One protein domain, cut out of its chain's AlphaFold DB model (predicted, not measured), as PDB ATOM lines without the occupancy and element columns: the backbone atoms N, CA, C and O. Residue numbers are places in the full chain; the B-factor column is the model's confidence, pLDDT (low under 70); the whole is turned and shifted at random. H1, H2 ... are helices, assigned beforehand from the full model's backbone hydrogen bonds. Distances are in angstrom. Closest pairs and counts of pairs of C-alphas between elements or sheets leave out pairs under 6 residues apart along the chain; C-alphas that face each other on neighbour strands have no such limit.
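This is residues 17 to 36 and 43 to 130 of the 227 residues of an uncharacterized protein of Baudoinia panamericana (strain UAMH 10762) (UniProt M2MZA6). A small cluster of helices packs round one long helix, H4: H1 crosses it nearly at right angles, H6 packs on it at a slant, and short H3 packs near its first residues. At one end of the whole, past the last residue of H6, lies a part built mostly of loops, residues 103 to 126 with the short helix H7; H2 lies far out, and residues 83 to 90, of which 88 to 90 belong to H5, stick out. The printed part has 108 residues with seven named helices, H1 to H7 in that order, and no named strand; it is all helix by its named elements, which hold 54 of the residues. The whole is compact, with a radius of gyration of the C-alphas of 14.0 A and spans of 40 by 29 by 26 A.

Find C-alpha 57 at (-0.391, -92.266, 6.302); from there H4, residues 57 to 73, runs 24.4 A to C-alpha 73 at (-20.643, -85.536, 18.096). H1, residues 17 to 26, begins at C-alpha 17 at (-8.080, -79.061, 15.524) and is 14.3 A long. H6, residues 94 to 102, is 12.2 A long. The shorter helices are H2, residues 32 to 36, H3, residues 48 to 52, H5, residues 88 to 91, and H7, residues 127 to 130.

Start at the hub, H4, which touches H1, H3 and H6. Look at Ala 67 and Phe 95, the closest C-alphas of H4 and H6, 5.2 A apart; the two helices run the same way at a steep tilt of 47 degrees. H4 touches H1 with residues 62 to 66 alone, about perpendicular at 80 degrees, the closest C-alphas being those of Tyr 20 and Trp 66, 6.0 A apart. It touches H3 with residues 59 to 63 alone, closest at the C-alphas of Leu 52 and Leu 59, 6.1 A. H1 and H3 only just touch, with 3 pairs of C-alphas within 8 A, the closest those of Leu 26 and Glu 48, 6.1 A. H5 is close to H4 but not clearly touching, with the closest C-alphas, Asn 64 and Lys 91, 6.9 A apart. H2 and H7 touch no helix. In H1, H4 and H6 every O i to N i+4 pair is within hydrogen-bond range; in H2 and in H3 it is 0 of 1, beside 2 of 2 O i to N i+3 pairs in each, and H5 and H7 are too short for an i+4 pair.

The C-alphas of Phe 36 and Thr 85 are the two farthest apart, at 44.8 A. Residues 37 to 42 are not printed, and C-alphas 36 and 43 stand 15.9 A apart across the cut. The links H4 to H5 and H6 to H7 are long. The model's pLDDT is under 70 at residues 43 to 46 and 81 to 92.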
ATOM      1  N   GLU A  17      -6.904 -79.930  15.494       91.19
ATOM      2  CA  GLU A  17      -8.080 -79.061  15.524       91.19
ATOM      3  C   GLU A  17      -8.260 -78.303  14.203       91.19
ATOM      4  O   GLU A  17      -9.375 -78.195  13.678       91.19
ATOM      5  N   LEU A  18      -7.155 -77.816  13.626       93.50
ATOM      6  CA  LEU A  18      -7.171 -77.132  12.333       93.50
ATOM      7  C   LEU A  18      -7.438 -78.123  11.202       93.50
ATOM      8  O   LEU A  18      -8.253 -77.839  10.324       93.50
ATOM      9  N   LEU A  19      -6.831 -79.311  11.256       93.00
ATOM     10  CA  LEU A  19      -7.124 -80.388  10.308       93.00
ATOM     11  C   LEU A  19      -8.601 -80.784  10.343       93.00
ATOM     12  O   LEU A  19      -9.221 -80.937   9.295       93.00
ATOM     13  N   TYR A  20      -9.196 -80.903  11.528       93.25
ATOM     14  CA  TYR A  20     -10.602 -81.284  11.675       93.25
ATOM     15  C   TYR A  20     -11.538 -80.194  11.168       93.25
ATOM     16  O   TYR A  20     -12.519 -80.507  10.496       93.25
ATOM     17  N   SER A  21     -11.190 -78.927  11.399       91.62
ATOM     18  CA  SER A  21     -11.912 -77.790  10.825       91.62
ATOM     19  C   SER A  21     -11.881 -77.841   9.295       91.62
ATOM     20  O   SER A  21     -12.922 -77.729   8.652       91.62
ATOM     21  N   ILE A  22     -10.707 -78.088   8.699       91.81
ATOM     22  CA  ILE A  22     -10.567 -78.294   7.248       91.81
ATOM     23  C   ILE A  22     -11.446 -79.464   6.796       91.81
ATOM     24  O   ILE A  22     -12.151 -79.357   5.793       91.81
ATOM     25  N   PHE A  23     -11.440 -80.574   7.532       91.75
ATOM     26  CA  PHE A  23     -12.218 -81.745   7.155       91.75
ATOM     27  C   PHE A  23     -13.722 -81.492   7.193       91.75
ATOM     28  O   PHE A  23     -14.403 -81.890   6.248       91.75
ATOM     29  N   ASP A  24     -14.233 -80.771   8.192       89.12
ATOM     30  CA  ASP A  24     -15.643 -80.377   8.278       89.12
ATOM     31  C   ASP A  24     -16.082 -79.538   7.066       89.12
ATOM     32  O   ASP A  24     -17.194 -79.724   6.563       89.12
ATOM     33  N   TYR A  25     -15.202 -78.687   6.525       87.62
ATOM     34  CA  TYR A  25     -15.456 -77.969   5.268       87.62
ATOM     35  C   TYR A  25     -15.463 -78.881   4.036       87.62
ATOM     36  O   TYR A  25     -16.174 -78.596   3.071       87.62
ATOM     37  N   LEU A  26     -14.703 -79.978   4.052       87.00
ATOM     38  CA  LEU A  26     -14.612 -80.936   2.944       87.00
ATOM     39  C   LEU A  26     -15.716 -82.009   2.961       87.00
ATOM     40  O   LEU A  26     -15.890 -82.710   1.961       87.00
ATOM     41  N   VAL A  27     -16.464 -82.160   4.063       83.69
ATOM     42  CA  VAL A  27     -17.619 -83.075   4.169       83.69
ATOM     43  C   VAL A  27     -18.745 -82.732   3.187       83.69
ATOM     44  O   VAL A  27     -19.179 -83.605   2.426       83.69
ATOM     45  N   PRO A  28     -19.290 -81.502   3.176       83.88
ATOM     46  CA  PRO A  28     -20.263 -81.120   2.169       83.88
ATOM     47  C   PRO A  28     -19.540 -80.846   0.847       83.88
ATOM     48  O   PRO A  28     -18.953 -79.788   0.650       83.88
ATOM     49  N   SER A  29     -19.641 -81.768  -0.108       80.12
ATOM     50  CA  SER A  29     -19.297 -81.490  -1.499       80.12
ATOM     51  C   SER A  29     -20.561 -81.188  -2.299       80.12
ATOM     52  O   SER A  29     -21.660 -81.699  -2.038       80.12
ATOM     53  N   HIS A  30     -20.432 -80.287  -3.267       84.81
ATOM     54  CA  HIS A  30     -21.570 -79.810  -4.029       84.81
ATOM     55  C   HIS A  30     -21.285 -79.853  -5.524       84.81
ATOM     56  O   HIS A  30     -20.385 -79.191  -6.026       84.81
ATOM     57  N   GLN A  31     -22.075 -80.663  -6.221       82.25
ATOM     58  CA  GLN A  31     -22.019 -80.879  -7.662       82.25
ATOM     59  C   GLN A  31     -23.442 -80.764  -8.229       82.25
ATOM     60  O   GLN A  31     -24.059 -81.778  -8.572       82.25
ATOM     61  N   PRO A  32     -24.001 -79.542  -8.272       83.75
ATOM     62  CA  PRO A  32     -25.367 -79.319  -8.739       83.75
ATOM     63  C   PRO A  32     -25.537 -79.684 -10.221       83.75
ATOM     64  O   PRO A  32     -26.607 -80.104 -10.643       83.75
ATOM     65  N   ASP A  33     -24.473 -79.632 -11.020       81.25
ATOM     66  CA  ASP A  33     -24.591 -79.894 -12.458       81.25
ATOM     67  C   ASP A  33     -24.813 -81.365 -12.813       81.25
ATOM     68  O   ASP A  33     -25.189 -81.690 -13.937       81.25
ATOM     69  N   ASN A  34     -24.653 -82.281 -11.855       75.38
ATOM     70  CA  ASN A  34     -24.918 -83.700 -12.089       75.38
ATOM     71  C   ASN A  34     -26.379 -83.972 -12.475       75.38
ATOM     72  O   ASN A  34     -26.639 -84.952 -13.168       75.38
ATOM     73  N   ALA A  35     -27.323 -83.106 -12.091       74.62
ATOM     74  CA  ALA A  35     -28.716 -83.241 -12.512       74.62
ATOM     75  C   ALA A  35     -28.951 -82.898 -13.995       74.62
ATOM     76  O   ALA A  35     -29.940 -83.355 -14.560       74.62
ATOM     77  N   PHE A  36     -28.070 -82.118 -14.634       72.81
ATOM     78  CA  PHE A  36     -28.223 -81.710 -16.039       72.81
ATOM     79  C   PHE A  36     -27.630 -82.708 -17.039       72.81
ATOM     80  O   PHE A  36     -27.868 -82.585 -18.236       72.81
ATOM     81  N   PRO A  43     -17.455 -91.343 -13.402       54.47
ATOM     82  CA  PRO A  43     -16.796 -92.054 -12.317       54.47
ATOM     83  C   PRO A  43     -17.188 -91.322 -11.040       54.47
ATOM     84  O   PRO A  43     -17.018 -90.106 -10.983       54.47
ATOM     85  N   GLN A  44     -17.821 -92.013 -10.082       57.84
ATOM     86  CA  GLN A  44     -18.178 -91.387  -8.812       57.84
ATOM     87  C   GLN A  44     -16.874 -90.849  -8.238       57.84
ATOM     88  O   GLN A  44     -16.017 -91.656  -7.868       57.84
ATOM     89  N   PRO A  45     -16.668 -89.519  -8.228       60.22
ATOM     90  CA  PRO A  45     -15.412 -89.002  -7.749       60.22
ATOM     91  C   PRO A  45     -15.315 -89.426  -6.290       60.22
ATOM     92  O   PRO A  45     -16.290 -89.316  -5.537       60.22
ATOM     93  N   LEU A  46     -14.153 -89.962  -5.911       66.25
ATOM     94  CA  LEU A  46     -13.828 -90.180  -4.510       66.25
ATOM     95  C   LEU A  46     -14.206 -88.906  -3.754       66.25
ATOM     96  O   LEU A  46     -13.854 -87.803  -4.179       66.25
ATOM     97  N   HIS A  47     -14.965 -89.065  -2.670       78.56
ATOM     98  CA  HIS A  47     -15.295 -87.960  -1.776       78.56
ATOM     99  C   HIS A  47     -14.010 -87.186  -1.451       78.56
ATOM    100  O   HIS A  47     -12.977 -87.825  -1.275       78.56
ATOM    101  N   GLU A  48     -14.043 -85.854  -1.349       83.38
ATOM    102  CA  GLU A  48     -12.818 -85.047  -1.186       83.38
ATOM    103  C   GLU A  48     -11.963 -85.530   0.001       83.38
ATOM    104  O   GLU A  48     -10.784 -85.824  -0.162       83.38
ATOM    105  N   LEU A  49     -12.588 -85.792   1.155       87.00
ATOM    106  CA  LEU A  49     -11.925 -86.461   2.291       87.00
ATOM    107  C   LEU A  49     -11.384 -87.868   1.996       87.00
ATOM    108  O   LEU A  49     -10.361 -88.266   2.538       87.00
ATOM    109  N   GLY A  50     -12.060 -88.629   1.137       86.25
ATOM    110  CA  GLY A  50     -11.596 -89.942   0.703       86.25
ATOM    111  C   GLY A  50     -10.312 -89.859  -0.119       86.25
ATOM    112  O   GLY A  50      -9.491 -90.761  -0.021       86.25
ATOM    113  N   LYS A  51     -10.088 -88.770  -0.868       88.50
ATOM    114  CA  LYS A  51      -8.820 -88.545  -1.581       88.50
ATOM    115  C   LYS A  51      -7.658 -88.385  -0.600       88.50
ATOM    116  O   LYS A  51      -6.597 -88.951  -0.833       88.50
ATOM    117  N   LEU A  52      -7.880 -87.702   0.529       89.12
ATOM    118  CA  LEU A  52      -6.858 -87.487   1.564       89.12
ATOM    119  C   LEU A  52      -6.358 -88.790   2.201       89.12
ATOM    120  O   LEU A  52      -5.209 -88.852   2.632       89.12
ATOM    121  N   LEU A  53      -7.182 -89.843   2.213       87.94
ATOM    122  CA  LEU A  53      -6.772 -91.167   2.697       87.94
ATOM    123  C   LEU A  53      -5.623 -91.775   1.880       87.94
ATOM    124  O   LEU A  53      -4.894 -92.607   2.412       87.94
ATOM    125  N   TYR A  54      -5.468 -91.375   0.616       88.06
ATOM    126  CA  TYR A  54      -4.445 -91.894  -0.296       88.06
ATOM    127  C   TYR A  54      -3.211 -90.992  -0.405       88.06
ATOM    128  O   TYR A  54      -2.245 -91.376  -1.054       88.06
ATOM    129  N   VAL A  55      -3.231 -89.803   0.212       88.88
ATOM    130  CA  VAL A  55      -2.128 -88.832   0.119       88.88
ATOM    131  C   VAL A  55      -0.987 -89.200   1.065       88.88
ATOM    132  O   VAL A  55       0.167 -89.231   0.653       88.88
ATOM    133  N   SER A  56      -1.286 -89.475   2.340       89.19
ATOM    134  CA  SER A  56      -0.268 -89.850   3.328       89.19
ATOM    135  C   SER A  56      -0.845 -90.679   4.473       89.19
ATOM    136  O   SER A  56      -2.031 -90.591   4.805       89.19
ATOM    137  N   GLN A  57       0.010 -91.461   5.142       88.12
ATOM    138  CA  GLN A  57      -0.391 -92.266   6.302       88.12
ATOM    139  C   GLN A  57      -0.814 -91.400   7.505       88.12
ATOM    140  O   GLN A  57      -1.667 -91.812   8.303       88.12
ATOM    141  N   SER A  58      -0.250 -90.191   7.619       89.56
ATOM    142  CA  SER A  58      -0.641 -89.205   8.632       89.56
ATOM    143  C   SER A  58      -2.065 -88.706   8.382       89.56
ATOM    144  O   SER A  58      -2.920 -88.839   9.261       89.56
ATOM    145  N   LEU A  59      -2.374 -88.230   7.167       90.81
ATOM    146  CA  LEU A  59      -3.724 -87.771   6.811       90.81
ATOM    147  C   LEU A  59      -4.745 -88.900   6.901       90.81
ATOM    148  O   LEU A  59      -5.839 -88.700   7.422       90.81
ATOM    149  N   HIS A  60      -4.368 -90.106   6.481       90.75
ATOM    150  CA  HIS A  60      -5.201 -91.288   6.644       90.75
ATOM    151  C   HIS A  60      -5.627 -91.493   8.109       90.75
ATOM    152  O   HIS A  60      -6.790 -91.794   8.396       90.75
ATOM    153  N   SER A  61      -4.693 -91.346   9.049       89.62
ATOM    154  CA  SER A  61      -4.978 -91.471  10.483       89.62
ATOM    155  C   SER A  61      -5.875 -90.331  10.973       89.62
ATOM    156  O   SER A  61      -6.893 -90.600  11.608       89.62
ATOM    157  N   HIS A  62      -5.570 -89.086  10.599       92.00
ATOM    158  CA  HIS A  62      -6.354 -87.909  10.985       92.00
ATOM    159  C   HIS A  62      -7.795 -87.950  10.462       92.00
ATOM    160  O   HIS A  62      -8.716 -87.676  11.223       92.00
ATOM    161  N   VAL A  63      -8.026 -88.352   9.209       92.44
ATOM    162  CA  VAL A  63      -9.380 -88.466   8.636       92.44
ATOM    163  C   VAL A  63     -10.201 -89.535   9.363       92.44
ATOM    164  O   VAL A  63     -11.397 -89.353   9.591       92.44
ATOM    165  N   ASN A  64      -9.587 -90.651   9.763       90.69
ATOM    166  CA  ASN A  64     -10.291 -91.681  10.527       90.69
ATOM    167  C   ASN A  64     -10.584 -91.244  11.969       90.69
ATOM    168  O   ASN A  64     -11.691 -91.488  12.452       90.69
ATOM    169  N   SER A  65      -9.645 -90.564  12.632       90.31
ATOM    170  CA  SER A  65      -9.862 -89.987  13.965       90.31
ATOM    171  C   SER A  65     -10.933 -88.892  13.942       90.31
ATOM    172  O   SER A  65     -11.818 -88.868  14.797       90.31
ATOM    173  N   TRP A  66     -10.929 -88.042  12.913       92.69
ATOM    174  CA  TRP A  66     -11.988 -87.071  12.661       92.69
ATOM    175  C   TRP A  66     -13.341 -87.757  12.450       92.69
ATOM    176  O   TRP A  66     -14.324 -87.361  13.064       92.69
ATOM    177  N   ALA A  67     -13.409 -88.823  11.646       90.25
ATOM    178  CA  ALA A  67     -14.659 -89.545  11.406       90.25
ATOM    179  C   ALA A  67     -15.230 -90.168  12.693       90.25
ATOM    180  O   ALA A  67     -16.449 -90.218  12.876       90.25
ATOM    181  N   GLU A  68     -14.362 -90.625  13.601       88.25
ATOM    182  CA  GLU A  68     -14.754 -91.056  14.943       88.25
ATOM    183  C   GLU A  68     -15.313 -89.894  15.773       88.25
ATOM    184  O   GLU A  68     -16.398 -90.024  16.347       88.25
ATOM    185  N   HIS A  69     -14.621 -88.753  15.804       89.19
ATOM    186  CA  HIS A  69     -15.088 -87.554  16.503       89.19
ATOM    187  C   HIS A  69     -16.439 -87.067  15.956       89.19
ATOM    188  O   HIS A  69     -17.384 -86.860  16.717       89.19
ATOM    189  N   PHE A  70     -16.568 -86.982  14.632       88.94
ATOM    190  CA  PHE A  70     -17.790 -86.604  13.934       88.94
ATOM    191  C   PHE A  70     -18.954 -87.531  14.296       88.94
ATOM    192  O   PHE A  70     -20.051 -87.059  14.601       88.94
ATOM    193  N   HIS A  71     -18.726 -88.849  14.311       87.25
ATOM    194  CA  HIS A  71     -19.747 -89.818  14.712       87.25
ATOM    195  C   HIS A  71     -20.189 -89.627  16.164       87.25
ATOM    196  O   HIS A  71     -21.394 -89.618  16.418       87.25
ATOM    197  N   ARG A  72     -19.246 -89.441  17.096       86.31
ATOM    198  CA  ARG A  72     -19.549 -89.197  18.515       86.31
ATOM    199  C   ARG A  72     -20.352 -87.908  18.701       86.31
ATOM    200  O   ARG A  72     -21.389 -87.936  19.355       86.31
ATOM    201  N   ALA A  73     -19.937 -86.818  18.056       85.81
ATOM    202  CA  ALA A  73     -20.643 -85.536  18.096       85.81
ATOM    203  C   ALA A  73     -22.084 -85.643  17.563       85.81
ATOM    204  O   ALA A  73     -22.995 -84.990  18.066       85.81
ATOM    205  N   HIS A  74     -22.312 -86.516  16.579       84.94
ATOM    206  CA  HIS A  74     -23.619 -86.718  15.961       84.94
ATOM    207  C   HIS A  74     -24.333 -87.986  16.443       84.94
ATOM    208  O   HIS A  74     -25.307 -88.392  15.813       84.94
ATOM    209  N   GLN A  75     -23.913 -88.621  17.542       84.12
ATOM    210  CA  GLN A  75     -24.393 -89.952  17.945       84.12
ATOM    211  C   GLN A  75     -25.916 -90.024  18.157       84.12
ATOM    212  O   GLN A  75     -26.539 -91.043  17.852       84.12
ATOM    213  N   SER A  76     -26.534 -88.934  18.627       82.31
ATOM    214  CA  SER A  76     -27.994 -88.818  18.793       82.31
ATOM    215  C   SER A  76     -28.759 -89.031  17.480       82.31
ATOM    216  O   SER A  76     -29.873 -89.559  17.460       82.31
ATOM    217  N   THR A  77     -28.128 -88.654  16.370       83.62
ATOM    218  CA  THR A  77     -28.682 -88.664  15.016       83.62
ATOM    219  C   THR A  77     -28.140 -89.851  14.217       83.62
ATOM    220  O   THR A  77     -28.890 -90.627  13.619       83.62
ATOM    221  N   MET A  78     -26.822 -90.036  14.243       81.56
ATOM    222  CA  MET A  78     -26.092 -91.143  13.650       81.56
ATOM    223  C   MET A  78     -26.169 -92.369  14.554       81.56
ATOM    224  O   MET A  78     -25.229 -92.706  15.273       81.56
ATOM    225  N   ARG A  79     -27.268 -93.120  14.431       73.56
ATOM    226  CA  ARG A  79     -27.434 -94.458  15.037       73.56
ATOM    227  C   ARG A  79     -26.543 -95.528  14.379       73.56
ATOM    228  O   ARG A  79     -26.955 -96.669  14.179       73.56
ATOM    229  N   LEU A  80     -25.328 -95.154  13.992       72.88
ATOM    230  CA  LEU A  80     -24.308 -96.049  13.480       72.88
ATOM    231  C   LEU A  80     -23.728 -96.833  14.661       72.88
ATOM    232  O   LEU A  80     -23.124 -96.262  15.568       72.88
ATOM    233  N   ARG A  81     -23.918 -98.153  14.653       68.25
ATOM    234  CA  ARG A  81     -23.280 -99.048  15.622       68.25
ATOM    235  C   ARG A  81     -21.837 -99.285  15.189       68.25
ATOM    236  O   ARG A  81     -21.567-100.151  14.360       68.25
ATOM    237  N   LEU A  82     -20.914 -98.498  15.728       65.69
ATOM    238  CA  LEU A  82     -19.496 -98.842  15.708       65.69
ATOM    239  C   LEU A  82     -19.273 -99.825  16.865       65.69
ATOM    240  O   LEU A  82     -19.680 -99.555  17.993       65.69
ATOM    241  N   THR A  83     -18.761-101.022  16.569       56.94
ATOM    242  CA  THR A  83     -18.538-102.071  17.575       56.94
ATOM    243  C   THR A  83     -17.621-101.543  18.686       56.94
ATOM    244  O   THR A  83     -16.704-100.775  18.422       56.94
ATOM    245  N   LYS A  84     -17.887-101.897  19.952       55.16
ATOM    246  CA  LYS A  84     -17.144-101.345  21.105       55.16
ATOM    247  C   LYS A  84     -15.683-101.818  21.162       55.16
ATOM    248  O   LYS A  84     -14.833-101.118  21.696       55.16
ATOM    249  N   THR A  85     -15.386-102.970  20.571       54.38
ATOM    250  CA  THR A  85     -14.049-103.558  20.459       54.38
ATOM    251  C   THR A  85     -13.619-103.538  19.001       54.38
ATOM    252  O   THR A  85     -13.920-104.442  18.223       54.38
ATOM    253  N   ILE A  86     -12.963-102.453  18.599       56.84
ATOM    254  CA  ILE A  86     -12.416-102.316  17.254       56.84
ATOM    255  C   ILE A  86     -10.896-102.369  17.356       56.84
ATOM    256  O   ILE A  86     -10.270-101.496  17.957       56.84
ATOM    257  N   ASN A  87     -10.301-103.405  16.764       63.41
ATOM    258  CA  ASN A  87      -8.850-103.512  16.651       63.41
ATOM    259  C   ASN A  87      -8.291-102.354  15.794       63.41
ATOM    260  O   ASN A  87      -8.984-101.795  14.940       63.41
ATOM    261  N   ALA A  88      -7.027-101.974  16.006       62.09
ATOM    262  CA  ALA A  88      -6.405-100.830  15.322       62.09
ATOM    263  C   ALA A  88      -6.521-100.901  13.782       62.09
ATOM    264  O   ALA A  88      -6.634 -99.876  13.110       62.09
ATOM    265  N   ARG A  89      -6.579-102.116  13.217       62.84
ATOM    266  CA  ARG A  89      -6.784-102.362  11.781       62.84
ATOM    267  C   ARG A  89      -8.173-101.945  11.295       62.84
ATOM    268  O   ARG A  89      -8.294-101.379  10.218       62.84
ATOM    269  N   GLN A  90      -9.217-102.184  12.077       65.38
ATOM    270  CA  GLN A  90     -10.581-101.780  11.739       65.38
ATOM    271  C   GLN A  90     -10.836-100.280  11.997       65.38
ATOM    272  O   GLN A  90     -11.734 -99.714  11.366       65.38
ATOM    273  N   LYS A  91     -10.032 -99.612  12.849       65.62
ATOM    274  CA  LYS A  91     -10.051 -98.139  12.997       65.62
ATOM    275  C   LYS A  91      -9.728 -97.407  11.691       65.62
ATOM    276  O   LYS A  91     -10.265 -96.336  11.437       65.62
ATOM    277  N   ARG A  92      -8.946 -98.036  10.808       67.81
ATOM    278  CA  ARG A  92      -8.557 -97.501   9.490       67.81
ATOM    279  C   ARG A  92      -9.715 -97.327   8.499       67.81
ATOM    280  O   ARG A  92      -9.526 -96.707   7.463       67.81
ATOM    281  N   PHE A  93     -10.901 -97.858   8.804       79.00
ATOM    282  CA  PHE A  93     -12.068 -97.812   7.917       79.00
ATOM    283  C   PHE A  93     -13.245 -97.012   8.497       79.00
ATOM    284  O   PHE A  93     -14.373 -97.139   8.013       79.00
ATOM    285  N   TYR A  94     -13.027 -96.206   9.544       83.50
ATOM    286  CA  TYR A  94     -14.088 -95.406  10.170       83.50
ATOM    287  C   TYR A  94     -14.707 -94.420   9.190       83.50
ATOM    288  O   TYR A  94     -15.935 -94.366   9.083       83.50
ATOM    289  N   PHE A  95     -13.876 -93.719   8.416       87.81
ATOM    290  CA  PHE A  95     -14.359 -92.797   7.393       87.81
ATOM    291  C   PHE A  95     -15.302 -93.492   6.405       87.81
ATOM    292  O   PHE A  95     -16.417 -93.027   6.180       87.81
ATOM    293  N   HIS A  96     -14.925 -94.668   5.896       86.31
ATOM    294  CA  HIS A  96     -15.776 -95.429   4.981       86.31
ATOM    295  C   HIS A  96     -17.103 -95.865   5.618       86.31
ATOM    296  O   HIS A  96     -18.131 -95.884   4.938       86.31
ATOM    297  N   LYS A  97     -17.124 -96.186   6.919       86.44
ATOM    298  CA  LYS A  97     -18.372 -96.492   7.642       86.44
ATOM    299  C   LYS A  97     -19.271 -95.259   7.755       86.44
ATOM    300  O   LYS A  97     -20.466 -95.366   7.474       86.44
ATOM    301  N   VAL A  98     -18.706 -94.105   8.110       87.25
ATOM    302  CA  VAL A  98     -19.424 -92.821   8.171       87.25
ATOM    303  C   VAL A  98     -19.958 -92.441   6.791       87.25
ATOM    304  O   VAL A  98     -21.147 -92.170   6.653       87.25
ATOM    305  N   GLN A  99     -19.133 -92.531   5.750       86.00
ATOM    306  CA  GLN A  99     -19.515 -92.248   4.368       86.00
ATOM    307  C   GLN A  99     -20.627 -93.191   3.876       86.00
ATOM    308  O   GLN A  99     -21.611 -92.749   3.280       86.00
ATOM    309  N   LYS A 100     -20.523 -94.497   4.164       86.31
ATOM    310  CA  LYS A 100     -21.563 -95.489   3.834       86.31
ATOM    311  C   LYS A 100     -22.877 -95.207   4.560       86.31
ATOM    312  O   LYS A 100     -23.946 -95.456   4.006       86.31
ATOM    313  N   TRP A 101     -22.821 -94.712   5.794       88.50
ATOM    314  CA  TRP A 101     -24.012 -94.293   6.522       88.50
ATOM    315  C   TRP A 101     -24.617 -93.019   5.914       88.50
ATOM    316  O   TRP A 101     -25.816 -93.000   5.617       88.50
ATOM    317  N   ALA A 102     -23.784 -92.007   5.659       87.38
ATOM    318  CA  ALA A 102     -24.175 -90.702   5.125       87.38
ATOM    319  C   ALA A 102     -24.745 -90.783   3.699       87.38
ATOM    320  O   ALA A 102     -25.554 -89.946   3.312       87.38
ATOM    321  N   SER A 103     -24.399 -91.821   2.931       86.44
ATOM    322  CA  SER A 103     -24.973 -92.066   1.602       86.44
ATOM    323  C   SER A 103     -26.402 -92.627   1.625       86.44
ATOM    324  O   SER A 103     -27.052 -92.680   0.577       86.44
ATOM    325  N   ARG A 104     -26.914 -93.028   2.798       89.56
ATOM    326  CA  ARG A 104     -28.239 -93.658   2.967       89.56
ATOM    327  C   ARG A 104     -29.168 -92.914   3.924       89.56
ATOM    328  O   ARG A 104     -30.383 -93.096   3.847       89.56
ATOM    329  N   HIS A 105     -28.620 -92.106   4.825       92.12
ATOM    330  CA  HIS A 105     -29.370 -91.465   5.902       92.12
ATOM    331  C   HIS A 105     -29.236 -89.952   5.844       92.12
ATOM    332  O   HIS A 105     -28.184 -89.419   5.517       92.12
ATOM    333  N   CYS A 106     -30.311 -89.262   6.208       92.81
ATOM    334  CA  CYS A 106     -30.306 -87.829   6.416       92.81
ATOM    335  C   CYS A 106     -29.251 -87.460   7.460       92.81
ATOM    336  O   CYS A 106     -29.371 -87.870   8.615       92.81
ATOM    337  N   ILE A 107     -28.280 -86.631   7.079       90.50
ATOM    338  CA  ILE A 107     -27.191 -86.204   7.967       90.50
ATOM    339  C   ILE A 107     -27.695 -85.472   9.225       90.50
ATOM    340  O   ILE A 107     -27.056 -85.527  10.265       90.50
ATOM    341  N   PHE A 108     -28.880 -84.849   9.158       91.44
ATOM    342  CA  PHE A 108     -29.427 -84.029  10.247       91.44
ATOM    343  C   PHE A 108     -30.421 -84.735  11.171       91.44
ATOM    344  O   PHE A 108     -30.582 -84.309  12.306       91.44
ATOM    345  N   CYS A 109     -31.146 -85.752  10.693       92.19
ATOM    346  CA  CYS A 109     -32.156 -86.445  11.511       92.19
ATOM    347  C   CYS A 109     -32.005 -87.967  11.541       92.19
ATOM    348  O   CYS A 109     -32.808 -88.648  12.173       92.19
ATOM    349  N   GLY A 110     -31.023 -88.516  10.826       91.00
ATOM    350  CA  GLY A 110     -30.682 -89.936  10.838       91.00
ATOM    351  C   GLY A 110     -31.675 -90.857  10.135       91.00
ATOM    352  O   GLY A 110     -31.396 -92.041   9.973       91.00
ATOM    353  N   LYS A 111     -32.825 -90.346   9.680       92.31
ATOM    354  CA  LYS A 111     -33.809 -91.120   8.910       92.31
ATOM    355  C   LYS A 111     -33.255 -91.485   7.539       92.31
ATOM    356  O   LYS A 111     -32.540 -90.689   6.935       92.31
ATOM    357  N   THR A 112     -33.617 -92.651   7.015       92.75
ATOM    358  CA  THR A 112     -33.241 -93.051   5.654       92.75
ATOM    359  C   THR A 112     -33.745 -92.026   4.634       92.75
ATOM    360  O   THR A 112     -34.863 -91.518   4.727       92.75
ATOM    361  N   SER A 113     -32.901 -91.667   3.668       91.94
ATOM    362  CA  SER A 113     -33.256 -90.719   2.612       91.94
ATOM    363  C   SER A 113     -32.578 -91.101   1.308       91.94
ATOM    364  O   SER A 113     -31.362 -91.265   1.244       91.94
ATOM    365  N   ARG A 114     -33.371 -91.182   0.237       88.69
ATOM    366  CA  ARG A 114     -32.854 -91.293  -1.136       88.69
ATOM    367  C   ARG A 114     -32.458 -89.926  -1.704       88.69
ATOM    368  O   ARG A 114     -31.617 -89.847  -2.600       88.69
ATOM    369  N   ARG A 115     -33.022 -88.853  -1.142       88.06
ATOM    370  CA  ARG A 115     -32.798 -87.466  -1.554       88.06
ATOM    371  C   ARG A 115     -31.494 -86.928  -0.981       88.06
ATOM    372  O   ARG A 115     -31.164 -87.194   0.177       88.06
ATOM    373  N   SER A 116     -30.792 -86.152  -1.793       90.44
ATOM    374  CA  SER A 116     -29.676 -85.321  -1.348       90.44
ATOM    375  C   SER A 116     -30.161 -83.923  -0.967       90.44
ATOM    376  O   SER A 116     -31.224 -83.496  -1.428       90.44
ATOM    377  N   ALA A 117     -29.398 -83.228  -0.124       91.50
ATOM    378  CA  ALA A 117     -29.619 -81.814   0.144       91.50
ATOM    379  C   ALA A 117     -29.435 -81.000  -1.140       91.50
ATOM    380  O   ALA A 117     -28.510 -81.252  -1.914       91.50
ATOM    381  N   ILE A 118     -30.297 -80.010  -1.356       92.31
ATOM    382  CA  ILE A 118     -30.310 -79.228  -2.596       92.31
ATOM    383  C   ILE A 118     -28.999 -78.449  -2.755       92.31
ATOM    384  O   ILE A 118     -28.375 -78.534  -3.805       92.31
ATOM    385  N   LEU A 119     -28.552 -77.759  -1.703       91.38
ATOM    386  CA  LEU A 119     -27.347 -76.911  -1.709       91.38
ATOM    387  C   LEU A 119     -26.069 -77.630  -1.231       91.38
ATOM    388  O   LEU A 119     -25.015 -77.012  -1.126       91.38
ATOM    389  N   ALA A 120     -26.160 -78.926  -0.921       89.25
ATOM    390  CA  ALA A 120     -25.046 -79.766  -0.478       89.25
ATOM    391  C   ALA A 120     -25.258 -81.203  -0.981       89.25
ATOM    392  O   ALA A 120     -25.563 -82.125  -0.225       89.25
ATOM    393  N   SER A 121     -25.170 -81.375  -2.298       86.94
ATOM    394  CA  SER A 121     -25.637 -82.575  -3.008       86.94
ATOM    395  C   SER A 121     -24.937 -83.887  -2.618       86.94
ATOM    396  O   SER A 121     -25.490 -84.958  -2.884       86.94
ATOM    397  N   SER A 122     -23.758 -83.837  -1.990       84.00
ATOM    398  CA  SER A 122     -23.086 -85.027  -1.447       84.00
ATOM    399  C   SER A 122     -23.780 -85.608  -0.218       84.00
ATOM    400  O   SER A 122     -23.659 -86.803   0.051       84.00
ATOM    401  N   LEU A 123     -24.531 -84.786   0.517       88.44
ATOM    402  CA  LEU A 123     -25.164 -85.175   1.765       88.44
ATOM    403  C   LEU A 123     -26.582 -85.653   1.501       88.44
ATOM    404  O   LEU A 123     -27.398 -84.944   0.905       88.44
ATOM    405  N   LYS A 124     -26.928 -86.843   2.000       91.62
ATOM    406  CA  LYS A 124     -28.331 -87.244   2.053       91.62
ATOM    407  C   LYS A 124     -29.067 -86.386   3.069       91.62
ATOM    408  O   LYS A 124     -28.605 -86.159   4.185       91.62
ATOM    409  N   CYS A 125     -30.240 -85.910   2.669       93.25
ATOM    410  CA  CYS A 125     -31.072 -85.044   3.486       93.25
ATOM    411  C   CYS A 125     -32.546 -85.250   3.141       93.25
ATOM    412  O   CYS A 125     -32.915 -85.375   1.973       93.25
ATOM    413  N   CYS A 126     -33.404 -85.305   4.158       93.94
ATOM    414  CA  CYS A 126     -34.846 -85.340   3.944       93.94
ATOM    415  C   CYS A 126     -35.391 -83.929   3.665       93.94
ATOM    416  O   CYS A 126     -34.770 -82.928   4.018       93.94
ATOM    417  N   ALA A 127     -36.589 -83.849   3.078       93.00
ATOM    418  CA  ALA A 127     -37.218 -82.579   2.704       93.00
ATOM    419  C   ALA A 127     -37.387 -81.612   3.889       93.00
ATOM    420  O   ALA A 127     -37.136 -80.415   3.759       93.00
ATOM    421  N   LYS A 128     -37.792 -82.143   5.054       95.56
ATOM    422  CA  LYS A 128     -38.014 -81.356   6.274       95.56
ATOM    423  C   LYS A 128     -36.717 -80.703   6.750       95.56
ATOM    424  O   LYS A 128     -36.689 -79.495   6.953       95.56
ATOM    425  N   CYS A 129     -35.649 -81.490   6.884       95.44
ATOM    426  CA  CYS A 129     -34.353 -80.974   7.314       95.44
ATOM    427  C   CYS A 129     -33.757 -80.015   6.283       95.44
ATOM    428  O   CYS A 129     -33.204 -78.997   6.670       95.44
ATOM    429  N   ASP A 130     -33.930 -80.279   4.987       94.56
ATOM    430  CA  ASP A 130     -33.449 -79.381   3.935       94.56
ATOM    431  C   ASP A 130     -34.135 -78.006   4.031       94.56
ATOM    432  O   ASP A 130     -33.479 -76.968   4.026       94.56
TER     433      ASP A 130